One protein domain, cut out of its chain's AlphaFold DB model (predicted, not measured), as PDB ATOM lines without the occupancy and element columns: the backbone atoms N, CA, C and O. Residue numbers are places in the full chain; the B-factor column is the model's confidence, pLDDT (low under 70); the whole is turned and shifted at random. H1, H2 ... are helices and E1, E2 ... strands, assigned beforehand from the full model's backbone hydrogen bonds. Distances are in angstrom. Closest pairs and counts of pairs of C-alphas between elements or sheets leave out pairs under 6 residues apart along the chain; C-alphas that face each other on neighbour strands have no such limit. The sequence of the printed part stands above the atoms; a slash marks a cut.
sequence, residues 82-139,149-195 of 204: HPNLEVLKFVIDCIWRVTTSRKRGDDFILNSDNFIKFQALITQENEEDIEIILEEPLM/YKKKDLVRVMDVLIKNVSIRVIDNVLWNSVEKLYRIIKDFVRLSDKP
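Overview. This is residues 82 to 139 and 149 to 195 of the 204 residues of an uncharacterized protein of Streblomastix strix (UniProt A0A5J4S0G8). A small, twisted three-strand sheet is covered by two helices side by side, H1 and H2, and a long helix, H3, leaves this body as an arm whose residues 176 to 195 stick out. The body is two layers, with H1 and H2 on one face of the sheet E1 E3 E2, and the arm makes much of the length. The printed part has 105 residues with three named helices and three named strands, in the order H1 E1 H2 E2 E3 H3; the sheet's order is E1, E3, E2, antiparallel, and the class is mixed, helices and strands. The whole is loose, with a radius of gyration of the C-alphas of 17.5 A, and spans 59 by 35 by 19 A.

Along the chain. The inner strand E3, residues 154 to 162, measures 23.2 A and bends by 55 degrees at residue 158. The edge strands are E1, residues 108 to 111, and E2, residues 130 to 135, 16.4 A long. H1, residues 85 to 98, begins with C-alpha 85 at (-28.948, 20.877, 16.925) and is 19.9 A long. H2, residues 112 to 124, is 18.4 A long. H3, residues 167 to 192, measures 37.0 A, from C-alpha 167 at (-35.212, 12.278, 10.789) to C-alpha 192 at (-54.628, 13.799, 42.222).

Arrangement. The sheet is only just strongly twisted, its C-alphas up to 4.4 A off the best plane. E1 and E3 are antiparallel at 132 degrees, with N 110 and O 155 within hydrogen-bond range at 3.0 A. E3 and E2 are antiparallel at 147 degrees, with N 131 and O 161 at 2.8 A and N 133 and O 159 at 2.8 A. E1, H2 and E2 form a split strand-helix-strand unit, two strands of one sheet that are not neighbours, with a helix between them along the chain and E3 between them in the sheet, and its crossover is right-handed. H1 is on the sheet at a height of 9.8 A, only just over E3 alone, with 4 of its C-alphas falling on E3 and 2 each on E1 and E2; it runs along the strands, at 5 degrees to E3 on the local plane. H2 is on the sheet too; its closest C-alphas to E3 are those of Ser 112 and Leu 154, 5.7 A. H1 and H2 touch, closest at the C-alphas of Val 98 and Asn 114, 6.2 A, at a shallow tilt of 20 degrees, opposite ways. H3 only grazes the sheet, with residues 167 to 169; H1 and H3 are near each other, while H2 and H3 are apart. In H1, H2 and H3 every O i to N i+4 pair is within hydrogen-bond range.

Size, cuts and confidence. The C-alphas of Met 139 and Pro 195 are the two farthest apart, 61.1 A. Residues 140 to 148 are not printed, and C-alphas 139 and 149 are 14.5 A apart across this cut, in the link from E2 to E3. Of the links printed whole, none is long. Mean pLDDT of the printed part is 71.6; 36 residues are under 70, among them 98 to 105, 123 to 129, 149 to 154 and 190 to 195.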
ATOM      1  N   HIS A  82     -23.660  13.657  16.398       54.16
ATOM      2  CA  HIS A  82     -24.463  14.816  16.781       54.16
ATOM      3  C   HIS A  82     -24.732  15.650  15.532       54.16
ATOM      4  O   HIS A  82     -23.901  16.497  15.184       54.16
ATOM      5  N   PRO A  83     -25.863  15.428  14.832       62.03
ATOM      6  CA  PRO A  83     -26.347  16.433  13.901       62.03
ATOM      7  C   PRO A  83     -26.378  17.757  14.668       62.03
ATOM      8  O   PRO A  83     -26.789  17.784  15.833       62.03
ATOM      9  N   ASN A  84     -25.866  18.833  14.063       71.69
ATOM     10  CA  ASN A  84     -25.898  20.140  14.710       71.69
ATOM     11  C   ASN A  84     -27.356  20.414  15.108       71.69
ATOM     12  O   ASN A  84     -28.246  20.337  14.262       71.69
ATOM     13  N   LEU A  85     -27.602  20.675  16.395       74.06
ATOM     14  CA  LEU A  85     -28.948  20.877  16.925       74.06
ATOM     15  C   LEU A  85     -29.667  22.016  16.188       74.06
ATOM     16  O   LEU A  85     -30.880  21.951  16.006       74.06
ATOM     17  N   GLU A  86     -28.923  23.022  15.727       75.44
ATOM     18  CA  GLU A  86     -29.448  24.129  14.925       75.44
ATOM     19  C   GLU A  86     -29.919  23.660  13.549       75.44
ATOM     20  O   GLU A  86     -31.050  23.953  13.167       75.44
ATOM     21  N   VAL A  87     -29.107  22.854  12.856       74.19
ATOM     22  CA  VAL A  87     -29.456  22.258  11.557       74.19
ATOM     23  C   VAL A  87     -30.640  21.308  11.715       74.19
ATOM     24  O   VAL A  87     -31.597  21.376  10.956       74.19
ATOM     25  N   LEU A  88     -30.643  20.472  12.754       76.00
ATOM     26  CA  LEU A  88     -31.759  19.576  13.028       76.00
ATOM     27  C   LEU A  88     -33.057  20.351  13.287       76.00
ATOM     28  O   LEU A  88     -34.099  20.028  12.717       76.00
ATOM     29  N   LYS A  89     -32.997  21.383  14.134       81.19
ATOM     30  CA  LYS A  89     -34.143  22.247  14.430       81.19
ATOM     31  C   LYS A  89     -34.641  22.948  13.169       81.19
ATOM     32  O   LYS A  89     -35.850  23.005  12.966       81.19
ATOM     33  N   PHE A  90     -33.731  23.444  12.334       80.94
ATOM     34  CA  PHE A  90     -34.055  24.077  11.061       80.94
ATOM     35  C   PHE A  90     -34.766  23.107  10.118       80.94
ATOM     36  O   PHE A  90     -35.866  23.403   9.662       80.94
ATOM     37  N   VAL A  91     -34.204  21.918   9.886       78.19
ATOM     38  CA  VAL A  91     -34.805  20.935   8.977       78.19
ATOM     39  C   VAL A  91     -36.178  20.487   9.483       78.19
ATOM     40  O   VAL A  91     -37.116  20.398   8.693       78.19
ATOM     41  N   ILE A  92     -36.341  20.272  10.794       78.31
ATOM     42  CA  ILE A  92     -37.649  19.958  11.388       78.31
ATOM     43  C   ILE A  92     -38.642  21.111  11.172       78.31
ATOM     44  O   ILE A  92     -39.771  20.851  10.753       78.31
ATOM     45  N   ASP A  93     -38.243  22.367  11.405       81.12
ATOM     46  CA  ASP A  93     -39.110  23.536  11.178       81.12
ATOM     47  C   ASP A  93     -39.498  23.671   9.697       81.12
ATOM     48  O   ASP A  93     -40.665  23.887   9.369       81.12
ATOM     49  N   CYS A  94     -38.548  23.462   8.784       79.06
ATOM     50  CA  CYS A  94     -38.781  23.478   7.343       79.06
ATOM     51  C   CYS A  94     -39.755  22.380   6.906       79.06
ATOM     52  O   CYS A  94     -40.712  22.664   6.186       79.06
ATOM     53  N   ILE A  95     -39.564  21.141   7.367       78.62
ATOM     54  CA  ILE A  95     -40.476  20.030   7.067       78.62
ATOM     55  C   ILE A  95     -41.874  20.342   7.601       78.62
ATOM     56  O   ILE A  95     -42.857  20.168   6.878       78.62
ATOM     57  N   TRP A  96     -41.981  20.833   8.836       76.62
ATOM     58  CA  TRP A  96     -43.270  21.142   9.453       76.62
ATOM     59  C   TRP A  96     -43.989  22.309   8.770       76.62
ATOM     60  O   TRP A  96     -45.212  22.316   8.675       76.62
ATOM     61  N   ARG A  97     -43.236  23.275   8.232       78.38
ATOM     62  CA  ARG A  97     -43.779  24.405   7.468       78.38
ATOM     63  C   ARG A  97     -44.334  23.990   6.107       78.38
ATOM     64  O   ARG A  97     -45.302  24.578   5.635       78.38
ATOM     65  N   VAL A  98     -43.695  23.021   5.456       69.62
ATOM     66  CA  VAL A  98     -44.010  22.632   4.074       69.62
ATOM     67  C   VAL A  98     -45.011  21.469   4.014       69.62
ATOM     68  O   VAL A  98     -45.757  21.332   3.040       69.62
ATOM     69  N   THR A  99     -45.072  20.646   5.061       68.44
ATOM     70  CA  THR A  99     -45.963  19.484   5.123       68.44
ATOM     71  C   THR A  99     -47.387  19.910   5.483       68.44
ATOM     72  O   THR A  99     -47.635  20.482   6.538       68.44
ATOM     73  N   THR A 100     -48.354  19.595   4.620       59.38
ATOM     74  CA  THR A 100     -49.765  19.981   4.802       59.38
ATOM     75  C   THR A 100     -50.548  19.025   5.708       59.38
ATOM     76  O   THR A 100     -51.519  19.438   6.339       59.38
ATOM     77  N   SER A 101     -50.145  17.751   5.797       59.16
ATOM     78  CA  SER A 101     -50.681  16.760   6.744       59.16
ATOM     79  C   SER A 101     -49.790  15.517   6.795       59.16
ATOM     80  O   SER A 101     -49.274  15.102   5.759       59.16
ATOM     81  N   ARG A 102     -49.630  14.899   7.974       65.62
ATOM     82  CA  ARG A 102     -48.881  13.639   8.141       65.62
ATOM     83  C   ARG A 102     -49.512  12.759   9.222       65.62
ATOM     84  O   ARG A 102     -49.931  13.273  10.258       65.62
ATOM     85  N   LYS A 103     -49.580  11.441   8.992       64.56
ATOM     86  CA  LYS A 103     -49.916  10.451  10.031       64.56
ATOM     87  C   LYS A 103     -48.637   9.811  10.581       64.56
ATOM     88  O   LYS A 103     -47.591   9.825   9.937       64.56
ATOM     89  N   ARG A 104     -48.717   9.271  11.799       65.75
ATOM     90  CA  ARG A 104     -47.584   8.656  12.509       65.75
ATOM     91  C   ARG A 104     -46.915   7.577  11.651       65.75
ATOM     92  O   ARG A 104     -47.568   6.605  11.293       65.75
ATOM     93  N   GLY A 105     -45.612   7.724  11.413       66.69
ATOM     94  CA  GLY A 105     -44.807   6.736  10.691       66.69
ATOM     95  C   GLY A 105     -44.957   6.759   9.167       66.69
ATOM     96  O   GLY A 105     -44.281   5.974   8.507       66.69
ATOM     97  N   ASP A 106     -45.779   7.655   8.614       73.00
ATOM     98  CA  ASP A 106     -45.917   7.801   7.166       73.00
ATOM     99  C   ASP A 106     -44.742   8.591   6.567       73.00
ATOM    100  O   ASP A 106     -44.121   9.444   7.221       73.00
ATOM    101  N   ASP A 107     -44.470   8.309   5.296       75.31
ATOM    102  CA  ASP A 107     -43.543   9.043   4.436       75.31
ATOM    103  C   ASP A 107     -43.960  10.502   4.243       75.31
ATOM    104  O   ASP A 107     -45.143  10.850   4.339       75.31
ATOM    105  N   PHE A 108     -42.994  11.366   3.924       73.56
ATOM    106  CA  PHE A 108     -43.311  12.749   3.599       73.56
ATOM    107  C   PHE A 108     -43.817  12.806   2.158       73.56
ATOM    108  O   PHE A 108     -43.075  12.576   1.204       73.56
ATOM    109  N   ILE A 109     -45.103  13.104   2.005       74.75
ATOM    110  CA  ILE A 109     -45.720  13.333   0.700       74.75
ATOM    111  C   ILE A 109     -45.797  14.838   0.500       74.75
ATOM    112  O   ILE A 109     -46.535  15.534   1.200       74.75
ATOM    113  N   LEU A 110     -45.026  15.341  -0.458       72.62
ATOM    114  CA  LEU A 110     -44.980  16.754  -0.801       72.62
ATOM    115  C   LEU A 110     -45.509  16.950  -2.222       72.62
ATOM    116  O   LEU A 110     -45.304  16.113  -3.096       72.62
ATOM    117  N   ASN A 111     -46.191  18.070  -2.464       78.00
ATOM    118  CA  ASN A 111     -46.415  18.533  -3.835       78.00
ATOM    119  C   ASN A 111     -45.068  18.921  -4.465       78.00
ATOM    120  O   ASN A 111     -44.173  19.358  -3.744       78.00
ATOM    121  N   SER A 112     -44.937  18.840  -5.783       71.81
ATOM    122  CA  SER A 112     -43.735  19.209  -6.534       71.81
ATOM    123  C   SER A 112     -43.279  20.634  -6.210       71.81
ATOM    124  O   SER A 112     -42.131  20.838  -5.828       71.81
ATOM    125  N   ASP A 113     -44.195  21.605  -6.210       76.25
ATOM    126  CA  ASP A 113     -43.893  22.999  -5.848       76.25
ATOM    127  C   ASP A 113     -43.401  23.148  -4.402       76.25
ATOM    128  O   ASP A 113     -42.564  23.996  -4.087       76.25
ATOM    129  N   ASN A 114     -43.937  22.328  -3.497       78.19
ATOM    130  CA  ASN A 114     -43.560  22.328  -2.088       78.19
ATOM    131  C   ASN A 114     -42.203  21.651  -1.888       78.19
ATOM    132  O   ASN A 114     -41.399  22.125  -1.091       78.19
ATOM    133  N   PHE A 115     -41.929  20.591  -2.645       78.50
ATOM    134  CA  PHE A 115     -40.645  19.911  -2.657       78.50
ATOM    135  C   PHE A 115     -39.536  20.823  -3.187       78.50
ATOM    136  O   PHE A 115     -38.499  20.925  -2.548       78.50
ATOM    137  N   ILE A 116     -39.769  21.564  -4.275       77.75
ATOM    138  CA  ILE A 116     -38.789  22.522  -4.813       77.75
ATOM    139  C   ILE A 116     -38.481  23.618  -3.786       77.75
ATOM    140  O   ILE A 116     -37.322  23.959  -3.575       77.75
ATOM    141  N   LYS A 117     -39.502  24.145  -3.095       81.38
ATOM    142  CA  LYS A 117     -39.298  25.112  -2.001       81.38
ATOM    143  C   LYS A 117     -38.507  24.508  -0.845       81.38
ATOM    144  O   LYS A 117     -37.627  25.168  -0.310       81.38
ATOM    145  N   PHE A 118     -38.824  23.275  -0.459       81.25
ATOM    146  CA  PHE A 118     -38.103  22.556   0.584       81.25
ATOM    147  C   PHE A 118     -36.635  22.355   0.200       81.25
ATOM    148  O   PHE A 118     -35.754  22.751   0.951       81.25
ATOM    149  N   GLN A 119     -36.374  21.840  -0.999       75.25
ATOM    150  CA  GLN A 119     -35.028  21.642  -1.521       75.25
ATOM    151  C   GLN A 119     -34.248  22.961  -1.583       75.25
ATOM    152  O   GLN A 119     -33.113  23.007  -1.129       75.25
ATOM    153  N   ALA A 120     -34.869  24.049  -2.048       78.69
ATOM    154  CA  ALA A 120     -34.239  25.368  -2.082       78.69
ATOM    155  C   ALA A 120     -33.849  25.885  -0.685       78.69
ATOM    156  O   ALA A 120     -32.781  26.469  -0.530       78.69
ATOM    157  N   LEU A 121     -34.686  25.648   0.333       78.00
ATOM    158  CA  LEU A 121     -34.389  26.025   1.720       78.00
ATOM    159  C   LEU A 121     -33.240  25.200   2.313       78.00
ATOM    160  O   LEU A 121     -32.438  25.741   3.066       78.00
ATOM    161  N   ILE A 122     -33.149  23.914   1.967       76.44
ATOM    162  CA  ILE A 122     -32.058  23.039   2.414       76.44
ATOM    163  C   ILE A 122     -30.732  23.425   1.741       76.44
ATOM    164  O   ILE A 122     -29.729  23.586   2.431       76.44
ATOM    165  N   THR A 123     -30.736  23.658   0.424       69.94
ATOM    166  CA  THR A 123     -29.559  24.098  -0.352       69.94
ATOM    167  C   THR A 123     -28.981  25.429   0.144       69.94
ATOM    168  O   THR A 123     -27.784  25.675   0.020       69.94
ATOM    169  N   GLN A 124     -29.804  26.293   0.740       68.75
ATOM    170  CA  GLN A 124     -29.368  27.594   1.242       68.75
ATOM    171  C   GLN A 124     -28.592  27.527   2.576       68.75
ATOM    172  O   GLN A 124     -27.815  28.436   2.858       68.75
ATOM    173  N   GLU A 125     -28.776  26.479   3.386       64.44
ATOM    174  CA  GLU A 125     -28.390  26.457   4.812       64.44
ATOM    175  C   GLU A 125     -27.427  25.304   5.190       64.44
ATOM    176  O   GLU A 125     -27.354  24.942   6.363       64.44
ATOM    177  N   ASN A 126     -26.638  24.790   4.225       63.72
ATOM    178  CA  ASN A 126     -25.521  23.806   4.314       63.72
ATOM    179  C   ASN A 126     -25.811  22.408   3.714       63.72
ATOM    180  O   ASN A 126     -26.409  21.548   4.359       63.72
ATOM    181  N   GLU A 127     -25.280  22.151   2.510       58.59
ATOM    182  CA  GLU A 127     -25.487  20.911   1.731       58.59
ATOM    183  C   GLU A 127     -24.619  19.713   2.150       58.59
ATOM    184  O   GLU A 127     -25.024  18.574   1.941       58.59
ATOM    185  N   GLU A 128     -23.440  19.925   2.744       61.38
ATOM    186  CA  GLU A 128     -22.468  18.831   2.953       61.38
ATOM    187  C   GLU A 128     -22.935  17.785   3.977       61.38
ATOM    188  O   GLU A 128     -22.499  16.634   3.954       61.38
ATOM    189  N   ASP A 129     -23.851  18.184   4.858       65.38
ATOM    190  CA  ASP A 129     -24.292  17.381   5.990       65.38
ATOM    191  C   ASP A 129     -25.696  16.786   5.807       65.38
ATOM    192  O   ASP A 129     -26.122  16.003   6.659       65.38
ATOM    193  N   ILE A 130     -26.433  17.162   4.752       71.00
ATOM    194  CA  ILE A 130     -27.853  16.824   4.584       71.00
ATOM    195  C   ILE A 130     -28.055  16.005   3.307       71.00
ATOM    196  O   ILE A 130     -27.918  16.507   2.197       71.00
ATOM    197  N   GLU A 131     -28.462  14.748   3.465       74.75
ATOM    198  CA  GLU A 131     -28.786  13.846   2.362       74.75
ATOM    199  C   GLU A 131     -30.291  13.553   2.354       74.75
ATOM    200  O   GLU A 131     -30.869  13.095   3.341       74.75
ATOM    201  N   ILE A 132     -30.957  13.827   1.231       73.06
ATOM    202  CA  ILE A 132     -32.397  13.597   1.071       73.06
ATOM    203  C   ILE A 132     -32.597  12.286   0.305       73.06
ATOM    204  O   ILE A 132     -32.252  12.189  -0.871       73.06
ATOM    205  N   ILE A 133     -33.206  11.292   0.955       69.81
ATOM    206  CA  ILE A 133     -33.562  10.010   0.342       69.81
ATOM    207  C   ILE A 133     -34.970  10.120  -0.245       69.81
ATOM    208  O   ILE A 133     -35.982  10.146   0.465       69.81
ATOM    209  N   LEU A 134     -35.023  10.157  -1.573       71.56
ATOM    210  CA  LEU A 134     -36.250  10.226  -2.363       71.56
ATOM    211  C   LEU A 134     -36.547   8.856  -2.967       71.56
ATOM    212  O   LEU A 134     -35.632   8.168  -3.415       71.56
ATOM    213  N   GLU A 135     -37.824   8.484  -3.021       65.38
ATOM    214  CA  GLU A 135     -38.258   7.406  -3.907       65.38
ATOM    215  C   GLU A 135     -38.786   8.017  -5.204       65.38
ATOM    216  O   GLU A 135     -39.502   9.025  -5.192       65.38
ATOM    217  N   GLU A 136     -38.429   7.404  -6.330       54.19
ATOM    218  CA  GLU A 136     -38.945   7.784  -7.638       54.19
ATOM    219  C   GLU A 136     -40.485   7.680  -7.629       54.19
ATOM    220  O   GLU A 136     -41.029   6.690  -7.128       54.19
ATOM    221  N   PRO A 137     -41.226   8.691  -8.122       53.69
ATOM    222  CA  PRO A 137     -42.681   8.686  -8.046       53.69
ATOM    223  C   PRO A 137     -43.240   7.466  -8.785       53.69
ATOM    224  O   PRO A 137     -43.174   7.375 -10.012       53.69
ATOM    225  N   LEU A 138     -43.808   6.518  -8.031       45.25
ATOM    226  CA  LEU A 138     -44.423   5.317  -8.588       45.25
ATOM    227  C   LEU A 138     -45.577   5.717  -9.517       45.25
ATOM    228  O   LEU A 138     -46.669   6.097  -9.089       45.25
ATOM    229  N   MET A 139     -45.331   5.585 -10.819       40.50
ATOM    230  CA  MET A 139     -46.339   5.559 -11.870       40.50
ATOM    231  C   MET A 139     -47.271   4.360 -11.647       40.50
ATOM    232  O   MET A 139     -47.127   3.325 -12.291       40.50
ATOM    233  N   TYR A 149     -55.201  16.872  -6.176       51.28
ATOM    234  CA  TYR A 149     -53.822  16.831  -6.668       51.28
ATOM    235  C   TYR A 149     -53.734  15.798  -7.787       51.28
ATOM    236  O   TYR A 149     -54.120  14.640  -7.606       51.28
ATOM    237  N   LYS A 150     -53.256  16.201  -8.969       53.94
ATOM    238  CA  LYS A 150     -52.975  15.239 -10.037       53.94
ATOM    239  C   LYS A 150     -51.875  14.321  -9.509       53.94
ATOM    240  O   LYS A 150     -50.836  14.803  -9.077       53.94
ATOM    241  N   LYS A 151     -52.070  12.999  -9.577       56.66
ATOM    242  CA  LYS A 151     -51.081  11.986  -9.138       56.66
ATOM    243  C   LYS A 151     -49.671  12.163  -9.744       56.66
ATOM    244  O   LYS A 151     -48.746  11.503  -9.299       56.66
ATOM    245  N   LYS A 152     -49.525  13.026 -10.754       56.91
ATOM    246  CA  LYS A 152     -48.277  13.363 -11.450       56.91
ATOM    247  C   LYS A 152     -47.410  14.400 -10.722       56.91
ATOM    248  O   LYS A 152     -46.247  14.523 -11.079       56.91
ATOM    249  N   ASP A 153     -47.949  15.096  -9.718       64.44
ATOM    250  CA  ASP A 153     -47.273  16.234  -9.076       64.44
ATOM    251  C   ASP A 153     -46.816  15.929  -7.639       64.44
ATOM    252  O   ASP A 153     -46.387  16.825  -6.923       64.44
ATOM    253  N   LEU A 154     -46.913  14.680  -7.174       69.75
ATOM    254  CA  LEU A 154     -46.549  14.308  -5.804       69.75
ATOM    255  C   LEU A 154     -45.161  13.663  -5.758       69.75
ATOM    256  O   LEU A 154     -44.874  12.738  -6.513       69.75
ATOM    257  N   VAL A 155     -44.329  14.129  -4.830       74.69
ATOM    258  CA  VAL A 155     -42.995  13.601  -4.532       74.69
ATOM    259  C   VAL A 155     -43.052  12.883  -3.185       74.69
ATOM    260  O   VAL A 155     -43.506  13.458  -2.189       74.69
ATOM    261  N   ARG A 156     -42.603  11.621  -3.149       75.75
ATOM    262  CA  ARG A 156     -42.481  10.834  -1.916       75.75
ATOM    263  C   ARG A 156     -41.045  10.933  -1.405       75.75
ATOM    264  O   ARG A 156     -40.129  10.350  -1.979       75.75
ATOM    265  N   VAL A 157     -40.852  11.665  -0.314       76.44
ATOM    266  CA  VAL A 157     -39.577  11.684   0.408       76.44
ATOM    267  C   VAL A 157     -39.632  10.577   1.448       76.44
ATOM    268  O   VAL A 157     -40.456  10.608   2.370       76.44
ATOM    269  N   MET A 158     -38.770   9.576   1.276       75.50
ATOM    270  CA  MET A 158     -38.682   8.483   2.229       75.50
ATOM    271  C   MET A 158     -38.057   9.007   3.506       75.50
ATOM    272  O   MET A 158     -38.693   8.959   4.553       75.50
ATOM    273  N   ASP A 159     -36.852   9.551   3.440       76.19
ATOM    274  CA  ASP A 159     -36.145   9.985   4.634       76.19
ATOM    275  C   ASP A 159     -35.241  11.175   4.342       76.19
ATOM    276  O   ASP A 159     -34.890  11.448   3.197       76.19
ATOM    277  N   VAL A 160     -34.865  11.882   5.397       79.69
ATOM    278  CA  VAL A 160     -33.872  12.950   5.343       79.69
ATOM    279  C   VAL A 160     -32.821  12.603   6.384       79.69
ATOM    280  O   VAL A 160     -33.134  12.429   7.564       79.69
ATOM    281  N   LEU A 161     -31.588  12.441   5.929       76.81
ATOM    282  CA  LEU A 161     -30.427  12.149   6.749       76.81
ATOM    283  C   LEU A 161     -29.673  13.452   7.018       76.81
ATOM    284  O   LEU A 161     -29.396  14.216   6.100       76.81
ATOM    285  N   ILE A 162     -29.311  13.687   8.275       75.75
ATOM    286  CA  ILE A 162     -28.416  14.773   8.683       75.75
ATOM    287  C   ILE A 162     -27.211  14.123   9.359       75.75
ATOM    288  O   ILE A 162     -27.376  13.517  10.418       75.75
ATOM    289  N   LYS A 163     -26.015  14.198   8.768       72.75
ATOM    290  CA  LYS A 163     -24.802  13.500   9.243       72.75
ATOM    291  C   LYS A 163     -25.072  12.028   9.589       72.75
ATOM    292  O   LYS A 163     -24.755  11.571  10.684       72.75
ATOM    293  N   ASN A 164     -25.718  11.295   8.679       68.81
ATOM    294  CA  ASN A 164     -26.150   9.897   8.861       68.81
ATOM    295  C   ASN A 164     -27.216   9.654   9.944       68.81
ATOM    296  O   ASN A 164     -27.526   8.501  10.252       68.81
ATOM    297  N   VAL A 165     -27.814  10.702  10.513       73.62
ATOM    298  CA  VAL A 165     -28.952  10.568  11.424       73.62
ATOM    299  C   VAL A 165     -30.252  10.797  10.667       73.62
ATOM    300  O   VAL A 165     -30.507  11.876  10.141       73.62
ATOM    301  N   SER A 166     -31.090   9.764  10.644       80.31
ATOM    302  CA  SER A 166     -32.416   9.785  10.030       80.31
ATOM    303  C   SER A 166     -33.415  10.601  10.846       80.31
ATOM    304  O   SER A 166     -33.616  10.358  12.042       80.31
ATOM    305  N   ILE A 167     -34.114  11.522  10.182       80.81
ATOM    306  CA  ILE A 167     -35.212  12.278  10.789       80.81
ATOM    307  C   ILE A 167     -36.351  11.352  11.213       80.81
ATOM    308  O   ILE A 167     -36.966  11.609  12.245       80.81
ATOM    309  N   ARG A 168     -36.604  10.232  10.518       79.50
ATOM    310  CA  ARG A 168     -37.590   9.233  10.988       79.50
ATOM    311  C   ARG A 168     -37.244   8.668  12.360       79.50
ATOM    312  O   ARG A 168     -38.133   8.446  13.182       79.50
ATOM    313  N   VAL A 169     -35.963   8.400  12.610       80.06
ATOM    314  CA  VAL A 169     -35.504   7.894  13.911       80.06
ATOM    315  C   VAL A 169     -35.723   8.957  14.986       80.06
ATOM    316  O   VAL A 169     -36.266   8.647  16.046       80.06
ATOM    317  N   ILE A 170     -35.381  10.213  14.691       80.00
ATOM    318  CA  ILE A 170     -35.566  11.346  15.607       80.00
ATOM    319  C   ILE A 170     -37.049  11.576  15.912       80.00
ATOM    320  O   ILE A 170     -37.425  11.704  17.074       80.00
ATOM    321  N   ASP A 171     -37.902  11.560  14.892       78.81
ATOM    322  CA  ASP A 171     -39.351  11.717  15.007       78.81
ATOM    323  C   ASP A 171     -39.971  10.640  15.913       78.81
ATOM    324  O   ASP A 171     -40.726  10.943  16.839       78.81
ATOM    325  N   ASN A 172     -39.564   9.379  15.749       81.81
ATOM    326  CA  ASN A 172     -40.006   8.290  16.622       81.81
ATOM    327  C   ASN A 172     -39.557   8.472  18.080       81.81
ATOM    328  O   ASN A 172     -40.329   8.196  19.005       81.81
ATOM    329  N   VAL A 173     -38.318   8.922  18.307       79.88
ATOM    330  CA  VAL A 173     -37.786   9.182  19.654       79.88
ATOM    331  C   VAL A 173     -38.518  10.351  20.316       79.88
ATOM    332  O   VAL A 173     -38.915  10.241  21.483       79.88
ATOM    333  N   LEU A 174     -38.748  11.440  19.577       78.94
ATOM    334  CA  LEU A 174     -39.516  12.598  20.033       78.94
ATOM    335  C   LEU A 174     -40.941  12.186  20.406       78.94
ATOM    336  O   LEU A 174     -41.387  12.453  21.522       78.94
ATOM    337  N   TRP A 175     -41.623  11.456  19.524       79.88
ATOM    338  CA  TRP A 175     -42.981  10.981  19.768       79.88
ATOM    339  C   TRP A 175     -43.077  10.094  21.011       79.88
ATOM    340  O   TRP A 175     -43.944  10.296  21.859       79.88
ATOM    341  N   ASN A 176     -42.167   9.128  21.155       80.50
ATOM    342  CA  ASN A 176     -42.130   8.243  22.320       80.50
ATOM    343  C   ASN A 176     -41.915   9.026  23.624       80.50
ATOM    344  O   ASN A 176     -42.521   8.719  24.649       80.50
ATOM    345  N   SER A 177     -41.070  10.056  23.586       76.56
ATOM    346  CA  SER A 177     -40.809  10.917  24.743       76.56
ATOM    347  C   SER A 177     -42.052  11.720  25.136       76.56
ATOM    348  O   SER A 177     -42.415  11.751  26.313       76.56
ATOM    349  N   VAL A 178     -42.763  12.291  24.160       76.19
ATOM    350  CA  VAL A 178     -44.025  13.016  24.386       76.19
ATOM    351  C   VAL A 178     -45.128  12.083  24.899       76.19
ATOM    352  O   VAL A 178     -45.826  12.432  25.849       76.19
ATOM    353  N   GLU A 179     -45.270  10.877  24.339       78.88
ATOM    354  CA  GLU A 179     -46.269   9.899  24.797       78.88
ATOM    355  C   GLU A 179     -46.018   9.475  26.252       78.88
ATOM    356  O   GLU A 179     -46.955   9.401  27.050       78.88
ATOM    357  N   LYS A 180     -44.753   9.234  26.623       81.31
ATOM    358  CA  LYS A 180     -44.372   8.930  28.008       81.31
ATOM    359  C   LYS A 180     -44.719  10.076  28.952       81.31
ATOM    360  O   LYS A 180     -45.330   9.826  29.988       81.31
ATOM    361  N   LEU A 181     -44.387  11.315  28.586       76.38
ATOM    362  CA  LEU A 181     -44.736  12.499  29.377       76.38
ATOM    363  C   LEU A 181     -46.251  12.632  29.549       76.38
ATOM    364  O   LEU A 181     -46.721  12.839  30.662       76.38
ATOM    365  N   TYR A 182     -47.024  12.439  28.480       77.19
ATOM    366  CA  TYR A 182     -48.481  12.473  28.554       77.19
ATOM    367  C   TYR A 182     -49.044  11.396  29.491       77.19
ATOM    368  O   TYR A 182     -49.945  11.686  30.276       77.19
ATOM    369  N   ARG A 183     -48.513  10.165  29.450       80.69
ATOM    370  CA  ARG A 183     -48.915   9.097  30.382       80.69
ATOM    371  C   ARG A 183     -48.615   9.473  31.827       80.69
ATOM    372  O   ARG A 183     -49.514   9.385  32.647       80.69
ATOM    373  N   ILE A 184     -47.410   9.975  32.107       79.44
ATOM    374  CA  ILE A 184     -47.023  10.436  33.449       79.44
ATOM    375  C   ILE A 184     -47.964  11.544  33.934       79.44
ATOM    376  O   ILE A 184     -48.472  11.461  35.045       79.44
ATOM    377  N   ILE A 185     -48.242  12.550  33.101       76.12
ATOM    378  CA  ILE A 185     -49.150  13.656  33.448       76.12
ATOM    379  C   ILE A 185     -50.568  13.134  33.694       76.12
ATOM    380  O   ILE A 185     -51.203  13.504  34.677       76.12
ATOM    381  N   LYS A 186     -51.074  12.250  32.832       78.06
ATOM    382  CA  LYS A 186     -52.399  11.641  32.984       78.06
ATOM    383  C   LYS A 186     -52.499  10.795  34.251       78.06
ATOM    384  O   LYS A 186     -53.524  10.838  34.926       78.06
ATOM    385  N   ASP A 187     -51.464  10.029  34.564       75.44
ATOM    386  CA  ASP A 187     -51.408   9.207  35.770       75.44
ATOM    387  C   ASP A 187     -51.276  10.087  37.021       75.44
ATOM    388  O   ASP A 187     -51.930   9.810  38.017       75.44
ATOM    389  N   PHE A 188     -50.548  11.205  36.948       72.06
ATOM    390  CA  PHE A 188     -50.489  12.210  38.011       72.06
ATOM    391  C   PHE A 188     -51.852  12.865  38.269       72.06
ATOM    392  O   PHE A 188     -52.283  12.943  39.414       72.06
ATOM    393  N   VAL A 189     -52.572  13.266  37.215       72.00
ATOM    394  CA  VAL A 189     -53.944  13.794  37.334       72.00
ATOM    395  C   VAL A 189     -54.873  12.743  37.948       72.00
ATOM    396  O   VAL A 189     -55.589  13.040  38.893       72.00
ATOM    397  N   ARG A 190     -54.789  11.482  37.508       68.81
ATOM    398  CA  ARG A 190     -55.566  10.373  38.094       68.81
ATOM    399  C   ARG A 190     -55.238  10.100  39.561       68.81
ATOM    400  O   ARG A 190     -56.116   9.665  40.298       68.81
ATOM    401  N   LEU A 191     -53.986  10.290  39.973       63.78
ATOM    402  CA  LEU A 191     -53.576  10.182  41.375       63.78
ATOM    403  C   LEU A 191     -54.054  11.387  42.193       63.78
ATOM    404  O   LEU A 191     -54.430  11.204  43.343       63.78
ATOM    405  N   SER A 192     -54.093  12.583  41.599       60.38
ATOM    406  CA  SER A 192     -54.628  13.799  42.222       60.38
ATOM    407  C   SER A 192     -56.155  13.793  42.360       60.38
ATOM    408  O   SER A 192     -56.674  14.444  43.260       60.38
ATOM    409  N   ASP A 193     -56.871  13.088  41.480       60.22
ATOM    410  CA  ASP A 193     -58.333  12.942  41.530       60.22
ATOM    411  C   ASP A 193     -58.797  11.918  42.584       60.22
ATOM    412  O   ASP A 193     -59.995  11.810  42.860       60.22
ATOM    413  N   LYS A 194     -57.876  11.154  43.192       61.12
ATOM    414  CA  LYS A 194     -58.210  10.329  44.357       61.12
ATOM    415  C   LYS A 194     -58.460  11.256  45.549       61.12
ATOM    416  O   LYS A 194     -57.571  12.031  45.903       61.12
ATOM    417  N   PRO A 195     -59.645  11.210  46.178       51.97
ATOM    418  CA  PRO A 195     -59.931  12.071  47.311       51.97
ATOM    419  C   PRO A 195     -58.968  11.760  48.463       51.97
ATOM    420  O   PRO A 195     -58.686  10.605  48.772       51.97
TER     421      PRO A 195